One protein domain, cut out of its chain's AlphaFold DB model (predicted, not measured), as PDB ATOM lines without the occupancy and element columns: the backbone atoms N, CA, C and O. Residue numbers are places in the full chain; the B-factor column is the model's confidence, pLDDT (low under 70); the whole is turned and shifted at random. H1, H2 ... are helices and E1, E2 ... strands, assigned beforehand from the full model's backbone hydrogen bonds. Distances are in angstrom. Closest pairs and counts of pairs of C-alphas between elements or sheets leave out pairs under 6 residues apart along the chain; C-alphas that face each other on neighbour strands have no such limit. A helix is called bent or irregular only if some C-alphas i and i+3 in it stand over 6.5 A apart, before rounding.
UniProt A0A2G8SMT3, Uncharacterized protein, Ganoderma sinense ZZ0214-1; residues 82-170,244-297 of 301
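Overview. This is residues 82 to 170 and 244 to 297 of the 301 residues of an uncharacterized protein of Ganoderma sinense ZZ0214-1 (UniProt A0A2G8SMT3). The model is a long rod in which two long helices, H3 and H5, run side by side in opposite directions, with H1 packed on both over part of their length as the third member of an up-and-down bundle, each helix running against the one before it in the chain. At one end a small head holds the short helix H4 and the hairpin of E1 and E2; at the other lie the short helix H2 and a loop whose residues 110 to 115 stick out. The printed part has 143 residues, with five named helices and two named strands in the order H1 H2 H3 H4 E1 E2 H5, and its one sheet, E1 - E2, is antiparallel. The class is mostly helix, and the whole is extended, with a radius of gyration of the C-alphas of 23.1 A and spans of 82 by 23 by 20 A.

Arrangement. E1, residues 246 to 248, and E2, residues 251 to 253, form a hairpin at 146 degrees, with N 246 and O 253 2.9 A apart and N 253 and O 246 2.8 A apart, both within hydrogen-bond range. The closest C-alphas of E1 and H4, residues 159 to 167, are those of Leu 248 and Leu 165, 5.6 A apart. H4 and H3, residues 125 to 157, touch only at the corner, and only just, with 3 pairs of C-alphas within 8 A; the closest are those of Leu 161 and Thr 155, 5.5 A apart. H3 touches H5, residues 255 to 294, at a shallow tilt of 29 degrees, opposite ways; the closest C-alphas are those of Ile 135 and Ile 275, 6.5 A apart. H1, residues 82 to 103, touches H3 at a shallow tilt of 18 degrees, opposite ways, with the C-alphas of Ala 90 and Thr 136 closest at 6.5 A. H1 touches H5 residues 272 to 286 alone, at a shallow tilt of 28 degrees, the same way, with the C-alphas of Ile 86 and Asn 276 closest at 6.5 A. H2, residues 117 to 122, touches H5 residues 289 to 293 alone, with the C-alphas of Pro 117 and Ala 293 closest at 7.2 A. H2 and H3 meet only through their link, and H4 and H5 are apart. In H1, H2 and H4 every O i to N i+4 pair is within hydrogen-bond range, in H3 27 of 29 and in H5 33 of 36.

Along the chain. H5 is 57.1 A long, from C-alpha 255 at (68.617, 24.358, 94.743) to C-alpha 294 at (23.659, -5.998, 76.872), with a kink of 53 degrees near residue 262; it is irregular, C-alphas 259 and 262 being 7.0 A apart. H3 is 44.5 A long, with a kink of 50 degrees near residue 149; it too is irregular, C-alphas 148 and 151 being 7.4 A apart. H1 begins at C-alpha 82, (47.346, 14.610, 81.098), and is 31.4 A long. H4 measures 12.3 A, H2 8.7 A, E1 6.8 A and E2 6.4 A.

Size, cuts and confidence. The two C-alphas farthest apart are those of Asn 113 and Pro 170, 82.4 A. Residues 171 to 243 are cut out and not printed, and C-alphas 170 and 244 are 8.1 A apart across the cut. The link from H1 to H2, 13 residues, is long. The mean pLDDT of the printed part is 85.9, and residues 106 to 120 and 293 to 297 are under 70.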
ATOM      1  N   GLY A  82      47.368  16.071  81.021       95.81
ATOM      2  CA  GLY A  82      47.346  14.610  81.098       95.81
ATOM      3  C   GLY A  82      46.980  14.108  82.497       95.81
ATOM      4  O   GLY A  82      46.222  13.154  82.636       95.81
ATOM      5  N   GLY A  83      47.432  14.806  83.540       96.00
ATOM      6  CA  GLY A  83      47.037  14.570  84.925       96.00
ATOM      7  C   GLY A  83      45.540  14.744  85.174       96.00
ATOM      8  O   GLY A  83      44.949  13.951  85.902       96.00
ATOM      9  N   SER A  84      44.923  15.768  84.580       96.81
ATOM     10  CA  SER A  84      43.468  15.956  84.631       96.81
ATOM     11  C   SER A  84      42.744  14.820  83.912       96.81
ATOM     12  O   SER A  84      41.832  14.231  84.483       96.81
ATOM     13  N   ASP A  85      43.208  14.450  82.714       96.75
ATOM     14  CA  ASP A  85      42.610  13.376  81.912       96.75
ATOM     15  C   ASP A  85      42.576  12.040  82.670       96.75
ATOM     16  O   ASP A  85      41.515  11.426  82.801       96.75
ATOM     17  N   ILE A  86      43.696  11.617  83.274       96.44
ATOM     18  CA  ILE A  86      43.724  10.355  84.035       96.44
ATOM     19  C   ILE A  86      42.804  10.384  85.262       96.44
ATOM     20  O   ILE A  86      42.290   9.342  85.667       96.44
ATOM     21  N   VAL A  87      42.586  11.553  85.870       95.94
ATOM     22  CA  VAL A  87      41.699  11.709  87.033       95.94
ATOM     23  C   VAL A  87      40.247  11.587  86.609       95.94
ATOM     24  O   VAL A  87      39.492  10.842  87.242       95.94
ATOM     25  N   ASP A  88      39.878  12.279  85.536       96.25
ATOM     26  CA  ASP A  88      38.525  12.273  84.994       96.25
ATOM     27  C   ASP A  88      38.152  10.863  84.523       96.25
ATOM     28  O   ASP A  88      37.131  10.309  84.942       96.25
ATOM     29  N   ARG A  89      39.039  10.212  83.763       95.50
ATOM     30  CA  ARG A  89      38.832   8.844  83.265       95.50
ATOM     31  C   ARG A  89      38.791   7.806  84.383       95.50
ATOM     32  O   ARG A  89      37.891   6.966  84.407       95.50
ATOM     33  N   ALA A  90      39.668   7.900  85.384       92.75
ATOM     34  CA  ALA A  90      39.576   7.051  86.576       92.75
ATOM     35  C   ALA A  90      38.289   7.305  87.390       92.75
ATOM     36  O   ALA A  90      37.811   6.421  88.106       92.75
ATOM     37  N   GLY A  91      37.722   8.513  87.324       91.69
ATOM     38  CA  GLY A  91      36.401   8.835  87.868       91.69
ATOM     39  C   GLY A  91      35.275   8.122  87.117       91.69
ATOM     40  O   GLY A  91      34.451   7.456  87.746       91.69
ATOM     41  N   ILE A  92      35.283   8.198  85.783       92.50
ATOM     42  CA  ILE A  92      34.311   7.527  84.907       92.50
ATOM     43  C   ILE A  92      34.333   6.013  85.133       92.50
ATOM     44  O   ILE A  92      33.290   5.419  85.400       92.50
ATOM     45  N   LEU A  93      35.518   5.398  85.121       91.25
ATOM     46  CA  LEU A  93      35.693   3.960  85.344       91.25
ATOM     47  C   LEU A  93      35.145   3.494  86.700       91.25
ATOM     48  O   LEU A  93      34.493   2.451  86.790       91.25
ATOM     49  N   ARG A  94      35.345   4.288  87.760       90.50
ATOM     50  CA  ARG A  94      34.733   4.021  89.071       90.50
ATOM     51  C   ARG A  94      33.208   4.078  89.013       90.50
ATOM     52  O   ARG A  94      32.556   3.228  89.616       90.50
ATOM     53  N   GLY A  95      32.645   5.040  88.283       87.25
ATOM     54  CA  GLY A  95      31.203   5.132  88.047       87.25
ATOM     55  C   GLY A  95      30.653   3.918  87.291       87.25
ATOM     56  O   GLY A  95      29.644   3.347  87.702       87.25
ATOM     57  N   MET A  96      31.351   3.471  86.243       87.00
ATOM     58  CA  MET A  96      30.985   2.272  85.482       87.00
ATOM     59  C   MET A  96      30.994   1.024  86.367       87.00
ATOM     60  O   MET A  96      30.043   0.248  86.339       87.00
ATOM     61  N   LEU A  97      32.017   0.850  87.208       87.12
ATOM     62  CA  LEU A  97      32.077  -0.279  88.140       87.12
ATOM     63  C   LEU A  97      30.954  -0.254  89.177       87.12
ATOM     64  O   LEU A  97      30.362  -1.295  89.451       87.12
ATOM     65  N   ALA A  98      30.610   0.919  89.708       85.56
ATOM     66  CA  ALA A  98      29.470   1.049  90.611       85.56
ATOM     67  C   ALA A  98      28.144   0.684  89.917       85.56
ATOM     68  O   ALA A  98      27.298   0.019  90.510       85.56
ATOM     69  N   ALA A  99      27.967   1.063  88.647       82.19
ATOM     70  CA  ALA A  99      26.796   0.668  87.866       82.19
ATOM     71  C   ALA A  99      26.755  -0.849  87.609       82.19
ATOM     72  O   ALA A  99      25.695  -1.466  87.730       82.19
ATOM     73  N   LEU A 100      27.904  -1.470  87.317       80.12
ATOM     74  CA  LEU A 100      28.011  -2.923  87.177       80.12
ATOM     75  C   LEU A 100      27.642  -3.659  88.465       80.12
ATOM     76  O   LEU A 100      26.958  -4.680  88.402       80.12
ATOM     77  N   ASP A 101      28.037  -3.131  89.621       79.38
ATOM     78  CA  ASP A 101      27.674  -3.693  90.924       79.38
ATOM     79  C   ASP A 101      26.153  -3.695  91.141       79.38
ATOM     80  O   ASP A 101      25.607  -4.662  91.671       79.38
ATOM     81  N   VAL A 102      25.451  -2.664  90.662       77.81
ATOM     82  CA  VAL A 102      23.982  -2.608  90.693       77.81
ATOM     83  C   VAL A 102      23.371  -3.632  89.733       77.81
ATOM     84  O   VAL A 102      22.539  -4.434  90.147       77.81
ATOM     85  N   ILE A 103      23.801  -3.653  88.469       72.94
ATOM     86  CA  ILE A 103      23.227  -4.529  87.425       72.94
ATOM     87  C   ILE A 103      23.439  -6.010  87.751       72.94
ATOM     88  O   ILE A 103      22.593  -6.856  87.471       72.94
ATOM     89  N   THR A 104      24.578  -6.334  88.352       72.94
ATOM     90  CA  THR A 104      24.909  -7.701  88.749       72.94
ATOM     91  C   THR A 104      24.439  -8.029  90.164       72.94
ATOM     92  O   THR A 104      24.715  -9.130  90.629       72.94
ATOM     93  N   SER A 105      23.710  -7.155  90.864       73.44
ATOM     94  CA  SER A 105      23.247  -7.441  92.227       73.44
ATOM     95  C   SER A 105      22.230  -8.598  92.253       73.44
ATOM     96  O   SER A 105      21.295  -8.610  91.449       73.44
ATOM     97  N   PRO A 106      22.375  -9.585  93.158       67.00
ATOM     98  CA  PRO A 106      21.426 -10.696  93.290       67.00
ATOM     99  C   PRO A 106      20.031 -10.253  93.740       67.00
ATOM    100  O   PRO A 106      19.059 -10.941  93.454       67.00
ATOM    101  N   GLU A 107      19.914  -9.091  94.383       65.31
ATOM    102  CA  GLU A 107      18.641  -8.546  94.875       65.31
ATOM    103  C   GLU A 107      17.748  -7.981  93.758       65.31
ATOM    104  O   GLU A 107      16.543  -7.829  93.946       65.31
ATOM    105  N   LEU A 108      18.326  -7.673  92.593       59.41
ATOM    106  CA  LEU A 108      17.634  -7.050  91.459       59.41
ATOM    107  C   LEU A 108      17.302  -8.043  90.330       59.41
ATOM    108  O   LEU A 108      16.795  -7.627  89.291       59.41
ATOM    109  N   GLN A 109      17.566  -9.343  90.509       58.06
ATOM    110  CA  GLN A 109      17.291 -10.366  89.493       58.06
ATOM    111  C   GLN A 109      15.873 -10.947  89.636       58.06
ATOM    112  O   GLN A 109      15.581 -11.597  90.642       58.06
ATOM    113  N   PRO A 110      14.980 -10.773  88.639       49.56
ATOM    114  CA  PRO A 110      13.671 -11.400  88.650       49.56
ATOM    115  C   PRO A 110      13.766 -12.836  88.115       49.56
ATOM    116  O   PRO A 110      14.038 -13.050  86.939       49.56
ATOM    117  N   PHE A 111      13.435 -13.783  88.990       47.06
ATOM    118  CA  PHE A 111      13.014 -15.162  88.722       47.06
ATOM    119  C   PHE A 111      14.028 -16.198  88.203       47.06
ATOM    120  O   PHE A 111      14.870 -15.984  87.337       47.06
ATOM    121  N   GLU A 112      13.874 -17.377  88.806       52.50
ATOM    122  CA  GLU A 112      14.655 -18.600  88.681       52.50
ATOM    123  C   GLU A 112      14.560 -19.250  87.287       52.50
ATOM    124  O   GLU A 112      13.495 -19.282  86.670       52.50
ATOM    125  N   ASN A 113      15.663 -19.904  86.893       48.69
ATOM    126  CA  ASN A 113      15.772 -21.018  85.928       48.69
ATOM    127  C   ASN A 113      16.379 -20.775  84.536       48.69
ATOM    128  O   ASN A 113      16.356 -21.688  83.708       48.69
ATOM    129  N   THR A 114      17.071 -19.665  84.295       47.62
ATOM    130  CA  THR A 114      18.106 -19.614  83.243       47.62
ATOM    131  C   THR A 114      19.464 -19.311  83.872       47.62
ATOM    132  O   THR A 114      19.537 -18.444  84.739       47.62
ATOM    133  N   PRO A 115      20.554 -20.017  83.496       52.97
ATOM    134  CA  PRO A 115      21.890 -19.682  83.973       52.97
ATOM    135  C   PRO A 115      22.236 -18.298  83.428       52.97
ATOM    136  O   PRO A 115      22.627 -18.145  82.269       52.97
ATOM    137  N   PHE A 116      21.996 -17.280  84.247       56.25
ATOM    138  CA  PHE A 116      22.108 -15.903  83.823       56.25
ATOM    139  C   PHE A 116      23.590 -15.600  83.554       56.25
ATOM    140  O   PHE A 116      24.448 -15.886  84.393       56.25
ATOM    141  N   PRO A 117      23.929 -14.973  82.419       61.56
ATOM    142  CA  PRO A 117      25.281 -14.492  82.121       61.56
ATOM    143  C   PRO A 117      25.863 -13.596  83.225       61.56
ATOM    144  O   PRO A 117      27.078 -13.543  83.399       61.56
ATOM    145  N   ALA A 118      24.997 -12.981  84.037       62.69
ATOM    146  CA  ALA A 118      25.345 -12.227  85.236       62.69
ATOM    147  C   ALA A 118      26.188 -13.019  86.257       62.69
ATOM    148  O   ALA A 118      27.091 -12.436  86.847       62.69
ATOM    149  N   ASP A 119      25.978 -14.329  86.436       67.38
ATOM    150  CA  ASP A 119      26.793 -15.123  87.373       67.38
ATOM    151  C   ASP A 119      28.218 -15.338  86.863       67.38
ATOM    152  O   ASP A 119      29.173 -15.297  87.639       67.38
ATOM    153  N   ARG A 120      28.392 -15.492  85.544       69.25
ATOM    154  CA  ARG A 120      29.727 -15.546  84.926       69.25
ATOM    155  C   ARG A 120      30.423 -14.189  84.996       69.25
ATOM    156  O   ARG A 120      31.612 -14.123  85.279       69.25
ATOM    157  N   LEU A 121      29.671 -13.111  84.790       72.12
ATOM    158  CA  LEU A 121      30.159 -11.737  84.883       72.12
ATOM    159  C   LEU A 121      30.560 -11.358  86.326       72.12
ATOM    160  O   LEU A 121      31.601 -10.731  86.523       72.12
ATOM    161  N   ARG A 122      29.821 -11.824  87.346       77.81
ATOM    162  CA  ARG A 122      30.145 -11.623  88.774       77.81
ATOM    163  C   ARG A 122      31.528 -12.137  89.160       77.81
ATOM    164  O   ARG A 122      32.201 -11.495  89.963       77.81
ATOM    165  N   VAL A 123      31.974 -13.254  88.579       82.81
ATOM    166  CA  VAL A 123      33.298 -13.844  88.864       82.81
ATOM    167  C   VAL A 123      34.439 -12.888  88.494       82.81
ATOM    168  O   VAL A 123      35.497 -12.924  89.120       82.81
ATOM    169  N   HIS A 124      34.227 -11.995  87.525       83.31
ATOM    170  CA  HIS A 124      35.247 -11.058  87.055       83.31
ATOM    171  C   HIS A 124      35.239  -9.707  87.788       83.31
ATOM    172  O   HIS A 124      36.245  -8.997  87.752       83.31
ATOM    173  N   LEU A 125      34.163  -9.358  88.508       85.19
ATOM    174  CA  LEU A 125      34.060  -8.083  89.235       85.19
ATOM    175  C   LEU A 125      35.175  -7.863  90.271       85.19
ATOM    176  O   LEU A 125      35.697  -6.749  90.316       85.19
ATOM    177  N   PRO A 126      35.602  -8.858  91.080       89.94
ATOM    178  CA  PRO A 126      36.716  -8.663  92.007       89.94
ATOM    179  C   PRO A 126      38.002  -8.219  91.300       89.94
ATOM    180  O   PRO A 126      38.630  -7.258  91.735       89.94
ATOM    181  N   ALA A 127      38.340  -8.844  90.168       90.06
ATOM    182  CA  ALA A 127      39.529  -8.493  89.394       90.06
ATOM    183  C   ALA A 127      39.443  -7.069  88.819       90.06
ATOM    184  O   ALA A 127      40.422  -6.327  88.859       90.06
ATOM    185  N   LEU A 128      38.263  -6.658  88.339       90.31
ATOM    186  CA  LEU A 128      38.041  -5.293  87.855       90.31
ATOM    187  C   LEU A 128      38.141  -4.256  88.981       90.31
ATOM    188  O   LEU A 128      38.742  -3.196  88.799       90.31
ATOM    189  N   ARG A 129      37.606  -4.566  90.170       90.62
ATOM    190  CA  ARG A 129      37.733  -3.704  91.356       90.62
ATOM    191  C   ARG A 129      39.186  -3.574  91.803       90.62
ATOM    192  O   ARG A 129      39.610  -2.477  92.165       90.62
ATOM    193  N   ASP A 130      39.948  -4.662  91.767       93.75
ATOM    194  CA  ASP A 130      41.370  -4.641  92.106       93.75
ATOM    195  C   ASP A 130      42.166  -3.802  91.100       93.75
ATOM    196  O   ASP A 130      42.930  -2.930  91.518       93.75
ATOM    197  N   ALA A 131      41.919  -3.968  89.796       94.44
ATOM    198  CA  ALA A 131      42.522  -3.138  88.752       94.44
ATOM    199  C   ALA A 131      42.200  -1.644  88.950       94.44
ATOM    200  O   ALA A 131      43.098  -0.801  88.936       94.44
ATOM    201  N   MET A 132      40.940  -1.307  89.238       94.75
ATOM    202  CA  MET A 132      40.537   0.076  89.507       94.75
ATOM    203  C   MET A 132      41.179   0.645  90.778       94.75
ATOM    204  O   MET A 132      41.547   1.822  90.822       94.75
ATOM    205  N   ARG A 133      41.342  -0.174  91.826       95.19
ATOM    206  CA  ARG A 133      42.042   0.238  93.051       95.19
ATOM    207  C   ARG A 133      43.505   0.566  92.754       95.19
ATOM    208  O   ARG A 133      44.000   1.575  93.254       95.19
ATOM    209  N   VAL A 134      44.171  -0.250  91.935       96.25
ATOM    210  CA  VAL A 134      45.556  -0.017  91.500       96.25
ATOM    211  C   VAL A 134      45.665   1.296  90.726       96.25
ATOM    212  O   VAL A 134      46.444   2.153  91.138       96.25
ATOM    213  N   ILE A 135      44.833   1.499  89.698       96.25
ATOM    214  CA  ILE A 135      44.820   2.730  88.889       96.25
ATOM    215  C   ILE A 135      44.581   3.957  89.774       96.25
ATOM    216  O   ILE A 135      45.365   4.899  89.755       96.25
ATOM    217  N   THR A 136      43.557   3.931  90.635       95.06
ATOM    218  CA  THR A 136      43.253   5.062  91.534       95.06
ATOM    219  C   THR A 136      44.426   5.369  92.473       95.06
ATOM    220  O   THR A 136      44.734   6.536  92.739       95.06
ATOM    221  N   GLY A 137      45.095   4.324  92.972       96.12
ATOM    222  CA  GLY A 137      46.287   4.450  93.803       96.12
ATOM    223  C   GLY A 137      47.462   5.076  93.049       96.12
ATOM    224  O   GLY A 137      48.108   5.982  93.579       96.12
ATOM    225  N   GLN A 138      47.722   4.639  91.816       96.69
ATOM    226  CA  GLN A 138      48.765   5.202  90.956       96.69
ATOM    227  C   GLN A 138      48.472   6.663  90.596       96.69
ATOM    228  O   GLN A 138      49.345   7.506  90.791       96.69
ATOM    229  N   THR A 139      47.243   6.989  90.181       96.75
ATOM    230  CA  THR A 139      46.805   8.365  89.892       96.75
ATOM    231  C   THR A 139      47.016   9.277  91.097       96.75
ATOM    232  O   THR A 139      47.597  10.351  90.965       96.75
ATOM    233  N   SER A 140      46.618   8.837  92.295       96.38
ATOM    234  CA  SER A 140      46.772   9.635  93.522       96.38
ATOM    235  C   SER A 140      48.245   9.890  93.864       96.38
ATOM    236  O   SER A 140      48.615  11.012  94.210       96.38
ATOM    237  N   ARG A 141      49.100   8.866  93.733       96.81
ATOM    238  CA  ARG A 141      50.554   8.999  93.932       96.81
ATOM    239  C   ARG A 141      51.171   9.942  92.908       96.81
ATOM    240  O   ARG A 141      51.926  10.831  93.281       96.81
ATOM    241  N   TRP A 142      50.809   9.786  91.639       97.88
ATOM    242  CA  TRP A 142      51.272  10.661  90.569       97.88
ATOM    243  C   TRP A 142      50.884  12.125  90.830       97.88
ATOM    244  O   TRP A 142      51.730  13.006  90.714       97.88
ATOM    245  N   GLN A 143      49.649  12.395  91.273       97.12
ATOM    246  CA  GLN A 143      49.204  13.751  91.616       97.12
ATOM    247  C   GLN A 143      49.985  14.348  92.791       97.12
ATOM    248  O   GLN A 143      50.306  15.537  92.774       97.12
ATOM    249  N   GLN A 144      50.260  13.550  93.825       96.81
ATOM    250  CA  GLN A 144      51.050  13.994  94.972       96.81
ATOM    251  C   GLN A 144      52.477  14.352  94.548       96.81
ATOM    252  O   GLN A 144      52.954  15.435  94.894       96.81
ATOM    253  N   ASP A 145      53.119  13.483  93.764       96.06
ATOM    254  CA  ASP A 145      54.454  13.729  93.227       96.06
ATOM    255  C   ASP A 145      54.453  14.989  92.351       96.06
ATOM    256  O   ASP A 145      55.254  15.892  92.580       96.06
ATOM    257  N   PHE A 146      53.517  15.117  91.406       96.50
ATOM    258  CA  PHE A 146      53.427  16.290  90.535       96.50
ATOM    259  C   PHE A 146      53.241  17.593  91.326       96.50
ATOM    260  O   PHE A 146      53.946  18.565  91.066       96.50
ATOM    261  N   ARG A 147      52.370  17.620  92.347       94.25
ATOM    262  CA  ARG A 147      52.175  18.809  93.203       94.25
ATOM    263  C   ARG A 147      53.453  19.248  93.914       94.25
ATOM    264  O   ARG A 147      53.665  20.447  94.074       94.25
ATOM    265  N   GLY A 148      54.297  18.301  94.327       92.00
ATOM    266  CA  GLY A 148      55.588  18.606  94.955       92.00
ATOM    267  C   GLY A 148      56.561  19.331  94.019       92.00
ATOM    268  O   GLY A 148      57.395  20.105  94.483       92.00
ATOM    269  N   TRP A 149      56.420  19.125  92.709       94.69
ATOM    270  CA  TRP A 149      57.335  19.637  91.685       94.69
ATOM    271  C   TRP A 149      56.751  20.752  90.818       94.69
ATOM    272  O   TRP A 149      57.503  21.494  90.192       94.69
ATOM    273  N   GLN A 150      55.432  20.940  90.833       93.25
ATOM    274  CA  GLN A 150      54.728  21.906  89.992       93.25
ATOM    275  C   GLN A 150      55.310  23.321  90.099       93.25
ATOM    276  O   GLN A 150      55.517  23.980  89.088       93.25
ATOM    277  N   CYS A 151      55.628  23.782  91.313       92.06
ATOM    278  CA  CYS A 151      56.208  25.111  91.517       92.06
ATOM    279  C   CYS A 151      57.597  25.250  90.875       92.06
ATOM    280  O   CYS A 151      57.939  26.322  90.387       92.06
ATOM    281  N   VAL A 152      58.396  24.179  90.882       93.75
ATOM    282  CA  VAL A 152      59.736  24.161  90.283       93.75
ATOM    283  C   VAL A 152      59.623  24.225  88.766       93.75
ATOM    284  O   VAL A 152      60.284  25.058  88.157       93.75
ATOM    285  N   PHE A 153      58.745  23.416  88.164       95.25
ATOM    286  CA  PHE A 153      58.546  23.432  86.714       95.25
ATOM    287  C   PHE A 153      58.011  24.780  86.219       95.25
ATOM    288  O   PHE A 153      58.595  25.359  85.310       95.25
ATOM    289  N   LEU A 154      56.996  25.342  86.890       92.62
ATOM    290  CA  LEU A 154      56.474  26.676  86.564       92.62
ATOM    291  C   LEU A 154      57.547  27.764  86.678       92.62
ATOM    292  O   LEU A 154      57.593  28.678  85.864       92.62
ATOM    293  N   THR A 155      58.420  27.658  87.683       93.25
ATOM    294  CA  THR A 155      59.530  28.600  87.852       93.25
ATOM    295  C   THR A 155      60.528  28.479  86.706       93.25
ATOM    296  O   THR A 155      60.994  29.497  86.225       93.25
ATOM    297  N   LEU A 156      60.863  27.260  86.272       94.69
ATOM    298  CA  LEU A 156      61.817  27.018  85.182       94.69
ATOM    299  C   LEU A 156      61.289  27.445  83.806       94.69
ATOM    300  O   LEU A 156      62.091  27.771  82.935       94.69
ATOM    301  N   GLU A 157      59.971  27.450  83.606       94.12
ATOM    302  CA  GLU A 157      59.341  27.915  82.364       94.12
ATOM    303  C   GLU A 157      59.310  29.448  82.246       94.12
ATOM    304  O   GLU A 157      59.367  29.980  81.135       94.12
ATOM    305  N   ASP A 158      59.267  30.162  83.375       92.56
ATOM    306  CA  ASP A 158      59.180  31.623  83.425       92.56
ATOM    307  C   ASP A 158      60.558  32.271  83.637       92.56
ATOM    308  O   ASP A 158      61.144  32.241  84.722       92.56
ATOM    309  N   SER A 159      61.064  32.939  82.598       89.81
ATOM    310  CA  SER A 159      62.373  33.601  82.620       89.81
ATOM    311  C   SER A 159      62.493  34.712  83.673       89.81
ATOM    312  O   SER A 159      63.593  34.941  84.188       89.81
ATOM    313  N   ILE A 160      61.390  35.369  84.043       91.88
ATOM    314  CA  ILE A 160      61.361  36.394  85.092       91.88
ATOM    315  C   ILE A 160      61.538  35.729  86.458       91.88
ATOM    316  O   ILE A 160      62.341  36.195  87.272       91.88
ATOM    317  N   LEU A 161      60.841  34.615  86.701       92.56
ATOM    318  CA  LEU A 161      60.967  33.864  87.952       92.56
ATOM    319  C   LEU A 161      62.347  33.222  88.094       92.56
ATOM    320  O   LEU A 161      62.924  33.273  89.182       92.56
ATOM    321  N   VAL A 162      62.917  32.690  87.007       92.94
ATOM    322  CA  VAL A 162      64.318  32.237  86.995       92.94
ATOM    323  C   VAL A 162      65.251  33.395  87.347       92.94
ATOM    324  O   VAL A 162      66.121  33.228  88.198       92.94
ATOM    325  N   GLY A 163      65.065  34.575  86.751       91.69
ATOM    326  CA  GLY A 163      65.849  35.771  87.076       91.69
ATOM    327  C   GLY A 163      65.830  36.093  88.572       91.69
ATOM    328  O   GLY A 163      66.884  36.123  89.209       91.69
ATOM    329  N   ALA A 164      64.634  36.219  89.151       91.44
ATOM    330  CA  ALA A 164      64.450  36.496  90.577       91.44
ATOM    331  C   ALA A 164      65.060  35.404  91.480       91.44
ATOM    332  O   ALA A 164      65.706  35.702  92.487       91.44
ATOM    333  N   LEU A 165      64.916  34.131  91.100       91.94
ATOM    334  CA  LEU A 165      65.509  32.999  91.812       91.94
ATOM    335  C   LEU A 165      67.043  33.084  91.826       91.94
ATOM    336  O   LEU A 165      67.668  32.877  92.866       91.94
ATOM    337  N   LEU A 166      67.666  33.397  90.687       91.06
ATOM    338  CA  LEU A 166      69.122  33.517  90.572       91.06
ATOM    339  C   LEU A 166      69.666  34.740  91.322       91.06
ATOM    340  O   LEU A 166      70.801  34.705  91.808       91.06
ATOM    341  N   GLU A 167      68.886  35.814  91.419       90.19
ATOM    342  CA  GLU A 167      69.220  37.006  92.206       90.19
ATOM    343  C   GLU A 167      69.160  36.756  93.717       90.19
ATOM    344  O   GLU A 167      69.870  37.419  94.469       90.19
ATOM    345  N   SER A 168      68.400  35.751  94.162       88.69
ATOM    346  CA  SER A 168      68.333  35.377  95.580       88.69
ATOM    347  C   SER A 168      69.630  34.775  96.135       88.69
ATOM    348  O   SER A 168      69.827  34.755  97.351       88.69
ATOM    349  N   LEU A 169      70.533  34.297  95.267       87.06
ATOM    350  CA  LEU A 169      71.833  33.781  95.693       87.06
ATOM    351  C   LEU A 169      72.735  34.930  96.164       87.06
ATOM    352  O   LEU A 169      72.996  35.846  95.373       87.06
ATOM    353  N   PRO A 170      73.286  34.868  97.392       82.69
ATOM    354  CA  PRO A 170      74.138  35.930  97.906       82.69
ATOM    355  C   PRO A 170      75.364  36.116  97.015       82.69
ATOM    356  O   PRO A 170      76.044  35.149  96.671       82.69
ATOM    357  N   PRO A 244      73.442  28.493 100.243       75.12
ATOM    358  CA  PRO A 244      72.180  28.723 100.938       75.12
ATOM    359  C   PRO A 244      70.968  28.460 100.035       75.12
ATOM    360  O   PRO A 244      71.053  28.542  98.805       75.12
ATOM    361  N   SER A 245      69.829  28.150 100.662       80.50
ATOM    362  CA  SER A 245      68.554  27.932  99.974       80.50
ATOM    363  C   SER A 245      68.203  29.105  99.058       80.50
ATOM    364  O   SER A 245      68.380  30.270  99.418       80.50
ATOM    365  N   LEU A 246      67.657  28.790  97.885       84.25
ATOM    366  CA  LEU A 246      67.147  29.796  96.959       84.25
ATOM    367  C   LEU A 246      65.843  30.365  97.511       84.25
ATOM    368  O   LEU A 246      65.044  29.623  98.082       84.25
ATOM    369  N   ARG A 247      65.602  31.662  97.324       83.75
ATOM    370  CA  ARG A 247      64.375  32.319  97.791       83.75
ATOM    371  C   ARG A 247      63.598  32.907  96.628       83.75
ATOM    372  O   ARG A 247      64.151  33.648  95.825       83.75
ATOM    373  N   LEU A 248      62.307  32.601  96.566       86.75
ATOM    374  CA  LEU A 248      61.402  33.137  95.554       86.75
ATOM    375  C   LEU A 248      60.028  33.385  96.181       86.75
ATOM    376  O   LEU A 248      59.449  32.459  96.743       86.75
ATOM    377  N   LEU A 249      59.509  34.618  96.078       75.38
ATOM    378  CA  LEU A 249      58.143  34.985  96.500       75.38
ATOM    379  C   LEU A 249      57.765  34.451  97.907       75.38
ATOM    380  O   LEU A 249      56.688  33.888  98.089       75.38
ATOM    381  N   ASP A 250      58.676  34.567  98.879       77.00
ATOM    382  CA  ASP A 250      58.550  34.095 100.276       77.00
ATOM    383  C   ASP A 250      58.679  32.582 100.522       77.00
ATOM    384  O   ASP A 250      58.421  32.101 101.629       77.00
ATOM    385  N   ARG A 251      59.128  31.808  99.530       81.69
ATOM    386  CA  ARG A 251      59.423  30.377  99.689       81.69
ATOM    387  C   ARG A 251      60.904  30.085  99.567       81.69
ATOM    388  O   ARG A 251      61.596  30.617  98.699       81.69
ATOM    389  N   GLU A 252      61.368  29.191 100.431       86.12
ATOM    390  CA  GLU A 252      62.690  28.596 100.308       86.12
ATOM    391  C   GLU A 252      62.626  27.367  99.411       86.12
ATOM    392  O   GLU A 252      61.794  26.473  99.584       86.12
ATOM    393  N   HIS A 253      63.541  27.324  98.454       85.00
ATOM    394  CA  HIS A 253      63.720  26.214  97.550       85.00
ATOM    395  C   HIS A 253      65.103  25.614  97.745       85.00
ATOM    396  O   HIS A 253      66.130  26.299  97.737       85.00
ATOM    397  N   VAL A 254      65.130  24.290  97.839       84.06
ATOM    398  CA  VAL A 254      66.376  23.548  97.730       84.06
ATOM    399  C   VAL A 254      66.836  23.672  96.285       84.06
ATOM    400  O   VAL A 254      66.129  23.238  95.374       84.06
ATOM    401  N   ALA A 255      68.032  24.225  96.075       81.56
ATOM    402  CA  ALA A 255      68.617  24.358  94.743       81.56
ATOM    403  C   ALA A 255      68.605  23.022  93.977       81.56
ATOM    404  O   ALA A 255      68.467  23.010  92.755       81.56
ATOM    405  N   ARG A 256      68.652  21.907  94.723       84.12
ATOM    406  CA  ARG A 256      68.591  20.539  94.213       84.12
ATOM    407  C   ARG A 256      67.448  20.239  93.285       84.12
ATOM    408  O   ARG A 256      67.646  19.620  92.243       84.12
ATOM    409  N   HIS A 257      66.278  20.741  93.627       89.75
ATOM    410  CA  HIS A 257      65.104  20.481  92.821       89.75
ATOM    411  C   HIS A 257      65.232  21.108  91.427       89.75
ATOM    412  O   HIS A 257      64.727  20.556  90.462       89.75
ATOM    413  N   PHE A 258      65.977  22.200  91.259       90.75
ATOM    414  CA  PHE A 258      66.127  22.805  89.938       90.75
ATOM    415  C   PHE A 258      67.053  22.027  89.008       90.75
ATOM    416  O   PHE A 258      66.881  22.142  87.808       90.75
ATOM    417  N   TRP A 259      67.993  21.217  89.500       83.94
ATOM    418  CA  TRP A 259      68.814  20.375  88.614       83.94
ATOM    419  C   TRP A 259      68.239  18.965  88.419       83.94
ATOM    420  O   TRP A 259      68.529  18.312  87.425       83.94
ATOM    421  N   GLU A 260      67.399  18.496  89.344       90.81
ATOM    422  CA  GLU A 260      66.659  17.228  89.227       90.81
ATOM    423  C   GLU A 260      65.339  17.370  88.451       90.81
ATOM    424  O   GLU A 260      64.635  16.380  88.236       90.81
ATOM    425  N   ALA A 261      64.978  18.587  88.038       94.56
ATOM    426  CA  ALA A 261      63.710  18.861  87.375       94.56
ATOM    427  C   ALA A 261      63.548  18.071  86.069       94.56
ATOM    428  O   ALA A 261      62.492  17.478  85.862       94.56
ATOM    429  N   GLY A 262      64.587  17.999  85.230       94.38
ATOM    430  CA  GLY A 262      64.547  17.259  83.964       94.38
ATOM    431  C   GLY A 262      64.239  15.771  84.158       94.38
ATOM    432  O   GLY A 262      63.232  15.271  83.661       94.38
ATOM    433  N   SER A 263      65.034  15.073  84.974       95.38
ATOM    434  CA  SER A 263      64.819  13.643  85.247       95.38
ATOM    435  C   SER A 263      63.498  13.373  85.976       95.38
ATOM    436  O   SER A 263      62.845  12.350  85.753       95.38
ATOM    437  N   THR A 264      63.059  14.300  86.831       96.88
ATOM    438  CA  THR A 264      61.766  14.180  87.509       96.88
ATOM    439  C   THR A 264      60.597  14.367  86.547       96.88
ATOM    440  O   THR A 264      59.616  13.628  86.651       96.88
ATOM    441  N   TYR A 265      60.701  15.301  85.601       96.88
ATOM    442  CA  TYR A 265      59.718  15.482  84.539       96.88
ATOM    443  C   TYR A 265      59.573  14.206  83.704       96.88
ATOM    444  O   TYR A 265      58.463  13.700  83.554       96.88
ATOM    445  N   GLU A 266      60.686  13.636  83.236       96.75
ATOM    446  CA  GLU A 266      60.683  12.391  82.457       96.75
ATOM    447  C   GLU A 266      60.029  11.241  83.228       96.75
ATOM    448  O   GLU A 266      59.152  10.553  82.706       96.75
ATOM    449  N   ARG A 267      60.386  11.075  84.508       97.81
ATOM    450  CA  ARG A 267      59.777  10.068  85.389       97.81
ATOM    451  C   ARG A 267      58.264  10.256  85.516       97.81
ATOM    452  O   ARG A 267      57.522   9.277  85.453       97.81
ATOM    453  N   LEU A 268      57.804  11.492  85.720       97.94
ATOM    454  CA  LEU A 268      56.378  11.806  85.836       97.94
ATOM    455  C   LEU A 268      55.634  11.571  84.522       97.94
ATOM    456  O   LEU A 268      54.526  11.038  84.560       97.94
ATOM    457  N   SER A 269      56.242  11.913  83.388       97.62
ATOM    458  CA  SER A 269      55.680  11.668  82.058       97.62
ATOM    459  C   SER A 269      55.543  10.169  81.778       97.62
ATOM    460  O   SER A 269      54.470   9.707  81.411       97.62
ATOM    461  N   LEU A 270      56.587   9.379  82.046       97.81
ATOM    462  CA  LEU A 270      56.550   7.923  81.865       97.81
ATOM    463  C   LEU A 270      55.503   7.254  82.763       97.81
ATOM    464  O   LEU A 270      54.799   6.335  82.341       97.81
ATOM    465  N   HIS A 271      55.386   7.706  84.013       97.62
ATOM    466  CA  HIS A 271      54.380   7.172  84.925       97.62
ATOM    467  C   HIS A 271      52.959   7.548  84.477       97.62
ATOM    468  O   HIS A 271      52.062   6.710  84.549       97.62
ATOM    469  N   LEU A 272      52.764   8.765  83.961       97.62
ATOM    470  CA  LEU A 272      51.502   9.204  83.368       97.62
ATOM    471  C   LEU A 272      51.103   8.325  82.172       97.62
ATOM    472  O   LEU A 272      49.966   7.860  82.108       97.62
ATOM    473  N   ASP A 273      52.042   8.039  81.268       97.75
ATOM    474  CA  ASP A 273      51.813   7.160  80.116       97.75
ATOM    475  C   ASP A 273      51.436   5.738  80.546       97.75
ATOM    476  O   ASP A 273      50.519   5.135  79.985       97.75
ATOM    477  N   SER A 274      52.098   5.209  81.580       97.69
ATOM    478  CA  SER A 274      51.765   3.900  82.149       97.69
ATOM    479  C   SER A 274      50.339   3.863  82.702       97.69
ATOM    480  O   SER A 274      49.599   2.926  82.408       97.69
ATOM    481  N   ILE A 275      49.932   4.881  83.469       97.62
ATOM    482  CA  ILE A 275      48.569   4.969  84.018       97.62
ATOM    483  C   ILE A 275      47.550   5.039  82.878       97.62
ATOM    484  O   ILE A 275      46.544   4.334  82.906       97.62
ATOM    485  N   ASN A 276      47.826   5.838  81.845       97.25
ATOM    486  CA  ASN A 276      46.980   5.925  80.658       97.25
ATOM    487  C   ASN A 276      46.814   4.574  79.953       97.25
ATOM    488  O   ASN A 276      45.709   4.228  79.539       97.25
ATOM    489  N   GLN A 277      47.883   3.785  79.825       96.88
ATOM    490  CA  GLN A 277      47.801   2.439  79.254       96.88
ATOM    491  C   GLN A 277      46.939   1.501  80.104       96.88
ATOM    492  O   GLN A 277      46.150   0.738  79.545       96.88
ATOM    493  N   ASP A 278      47.058   1.566  81.428       96.25
ATOM    494  CA  ASP A 278      46.253   0.745  82.336       96.25
ATOM    495  C   ASP A 278      44.771   1.153  82.309       96.25
ATOM    496  O   ASP A 278      43.898   0.283  82.255       96.25
ATOM    497  N   ILE A 279      44.478   2.457  82.239       96.62
ATOM    498  CA  ILE A 279      43.123   2.988  82.026       96.62
ATOM    499  C   ILE A 279      42.556   2.497  80.688       96.62
ATOM    500  O   ILE A 279      41.491   1.887  80.687       96.62
ATOM    501  N   ASN A 280      43.280   2.668  79.573       96.06
ATOM    502  CA  ASN A 280      42.856   2.202  78.242       96.06
ATOM    503  C   ASN A 280      42.526   0.699  78.239       96.06
ATOM    504  O   ASN A 280      41.542   0.258  77.648       96.06
ATOM    505  N   ARG A 281      43.362  -0.116  78.895       94.56
ATOM    506  CA  ARG A 281      43.129  -1.562  79.009       94.56
ATOM    507  C   ARG A 281      41.852  -1.856  79.786       94.56
ATOM    508  O   ARG A 281      41.084  -2.718  79.364       94.56
ATOM    509  N   LEU A 282      41.630  -1.166  80.903       93.81
ATOM    510  CA  LEU A 282      40.442  -1.376  81.723       93.81
ATOM    511  C   LEU A 282      39.165  -0.906  81.011       93.81
ATOM    512  O   LEU A 282      38.166  -1.616  81.073       93.81
ATOM    513  N   GLU A 283      39.211   0.218  80.292       92.69
ATOM    514  CA  GLU A 283      38.118   0.692  79.430       92.69
ATOM    515  C   GLU A 283      37.731  -0.377  78.399       92.69
ATOM    516  O   GLU A 283      36.583  -0.809  78.377       92.69
ATOM    517  N   CYS A 284      38.697  -0.921  77.647       91.25
ATOM    518  CA  CYS A 284      38.442  -1.998  76.683       91.25
ATOM    519  C   CYS A 284      37.796  -3.240  77.321       91.25
ATOM    520  O   CYS A 284      36.906  -3.863  76.735       91.25
ATOM    521  N   VAL A 285      38.251  -3.632  78.518       89.50
ATOM    522  CA  VAL A 285      37.686  -4.784  79.234       89.50
ATOM    523  C   VAL A 285      36.257  -4.494  79.691       89.50
ATOM    524  O   VAL A 285      35.396  -5.367  79.572       89.50
ATOM    525  N   LEU A 286      35.984  -3.288  80.189       86.12
ATOM    526  CA  LEU A 286      34.644  -2.885  80.612       86.12
ATOM    527  C   LEU A 286      33.683  -2.749  79.435       86.12
ATOM    528  O   LEU A 286      32.546  -3.195  79.549       86.12
ATOM    529  N   ASP A 287      34.126  -2.223  78.297       85.69
ATOM    530  CA  ASP A 287      33.313  -2.161  77.081       85.69
ATOM    531  C   ASP A 287      32.917  -3.563  76.613       85.69
ATOM    532  O   ASP A 287      31.750  -3.823  76.301       85.69
ATOM    533  N   HIS A 288      33.861  -4.510  76.636       82.94
ATOM    534  CA  HIS A 288      33.562  -5.907  76.333       82.94
ATOM    535  C   HIS A 288      32.587  -6.518  77.349       82.94
ATOM    536  O   HIS A 288      31.634  -7.201  76.967       82.94
ATOM    537  N   PHE A 289      32.788  -6.242  78.639       80.25
ATOM    538  CA  PHE A 289      31.894  -6.684  79.707       80.25
ATOM    539  C   PHE A 289      30.466  -6.160  79.496       80.25
ATOM    540  O   PHE A 289      29.507  -6.929  79.567       80.25
ATOM    541  N   MET A 290      30.319  -4.871  79.175       77.81
ATOM    542  CA  MET A 290      29.035  -4.229  78.891       77.81
ATOM    543  C   MET A 290      28.378  -4.787  77.627       77.81
ATOM    544  O   MET A 290      27.166  -4.993  77.614       77.81
ATOM    545  N   ALA A 291      29.148  -5.091  76.581       79.31
ATOM    546  CA  ALA A 291      28.623  -5.723  75.374       79.31
ATOM    547  C   ALA A 291      28.028  -7.113  75.664       79.31
ATOM    548  O   ALA A 291      26.933  -7.424  75.194       79.31
ATOM    549  N   VAL A 292      28.703  -7.927  76.486       74.31
ATOM    550  CA  VAL A 292      28.191  -9.239  76.923       74.31
ATOM    551  C   VAL A 292      26.943  -9.084  77.797       74.31
ATOM    552  O   VAL A 292      25.971  -9.822  77.618       74.31
ATOM    553  N   ALA A 293      26.933  -8.110  78.711       69.50
ATOM    554  CA  ALA A 293      25.773  -7.819  79.550       69.50
ATOM    555  C   ALA A 293      24.555  -7.354  78.724       69.50
ATOM    556  O   ALA A 293      23.443  -7.812  78.956       69.50
ATOM    557  N   ASN A 294      24.750  -6.510  77.708       69.19
ATOM    558  CA  ASN A 294      23.659  -5.998  76.872       69.19
ATOM    559  C   ASN A 294      23.126  -7.032  75.873       69.19
ATOM    560  O   ASN A 294      21.922  -7.086  75.643       69.19
ATOM    561  N   ALA A 295      23.983  -7.893  75.314       65.38
ATOM    562  CA  ALA A 295      23.561  -8.973  74.413       65.38
ATOM    563  C   ALA A 295      22.668 -10.029  75.095       65.38
ATOM    564  O   ALA A 295      22.148 -10.927  74.434       65.38
ATOM    565  N   THR A 296      22.524  -9.954  76.419       56.97
ATOM    566  CA  THR A 296      21.839 -10.953  77.239       56.97
ATOM    567  C   THR A 296      20.546 -10.436  77.875       56.97
ATOM    568  O   THR A 296      19.839 -11.211  78.518       56.97
ATOM    569  N   ILE A 297      20.183  -9.173  77.622       55.31
ATOM    570  CA  ILE A 297      18.883  -8.584  77.970       55.31
ATOM    571  C   ILE A 297      17.978  -8.679  76.724       55.31
ATOM    572  O   ILE A 297      18.298  -8.055  75.710       55.31
TER     573      ILE A 297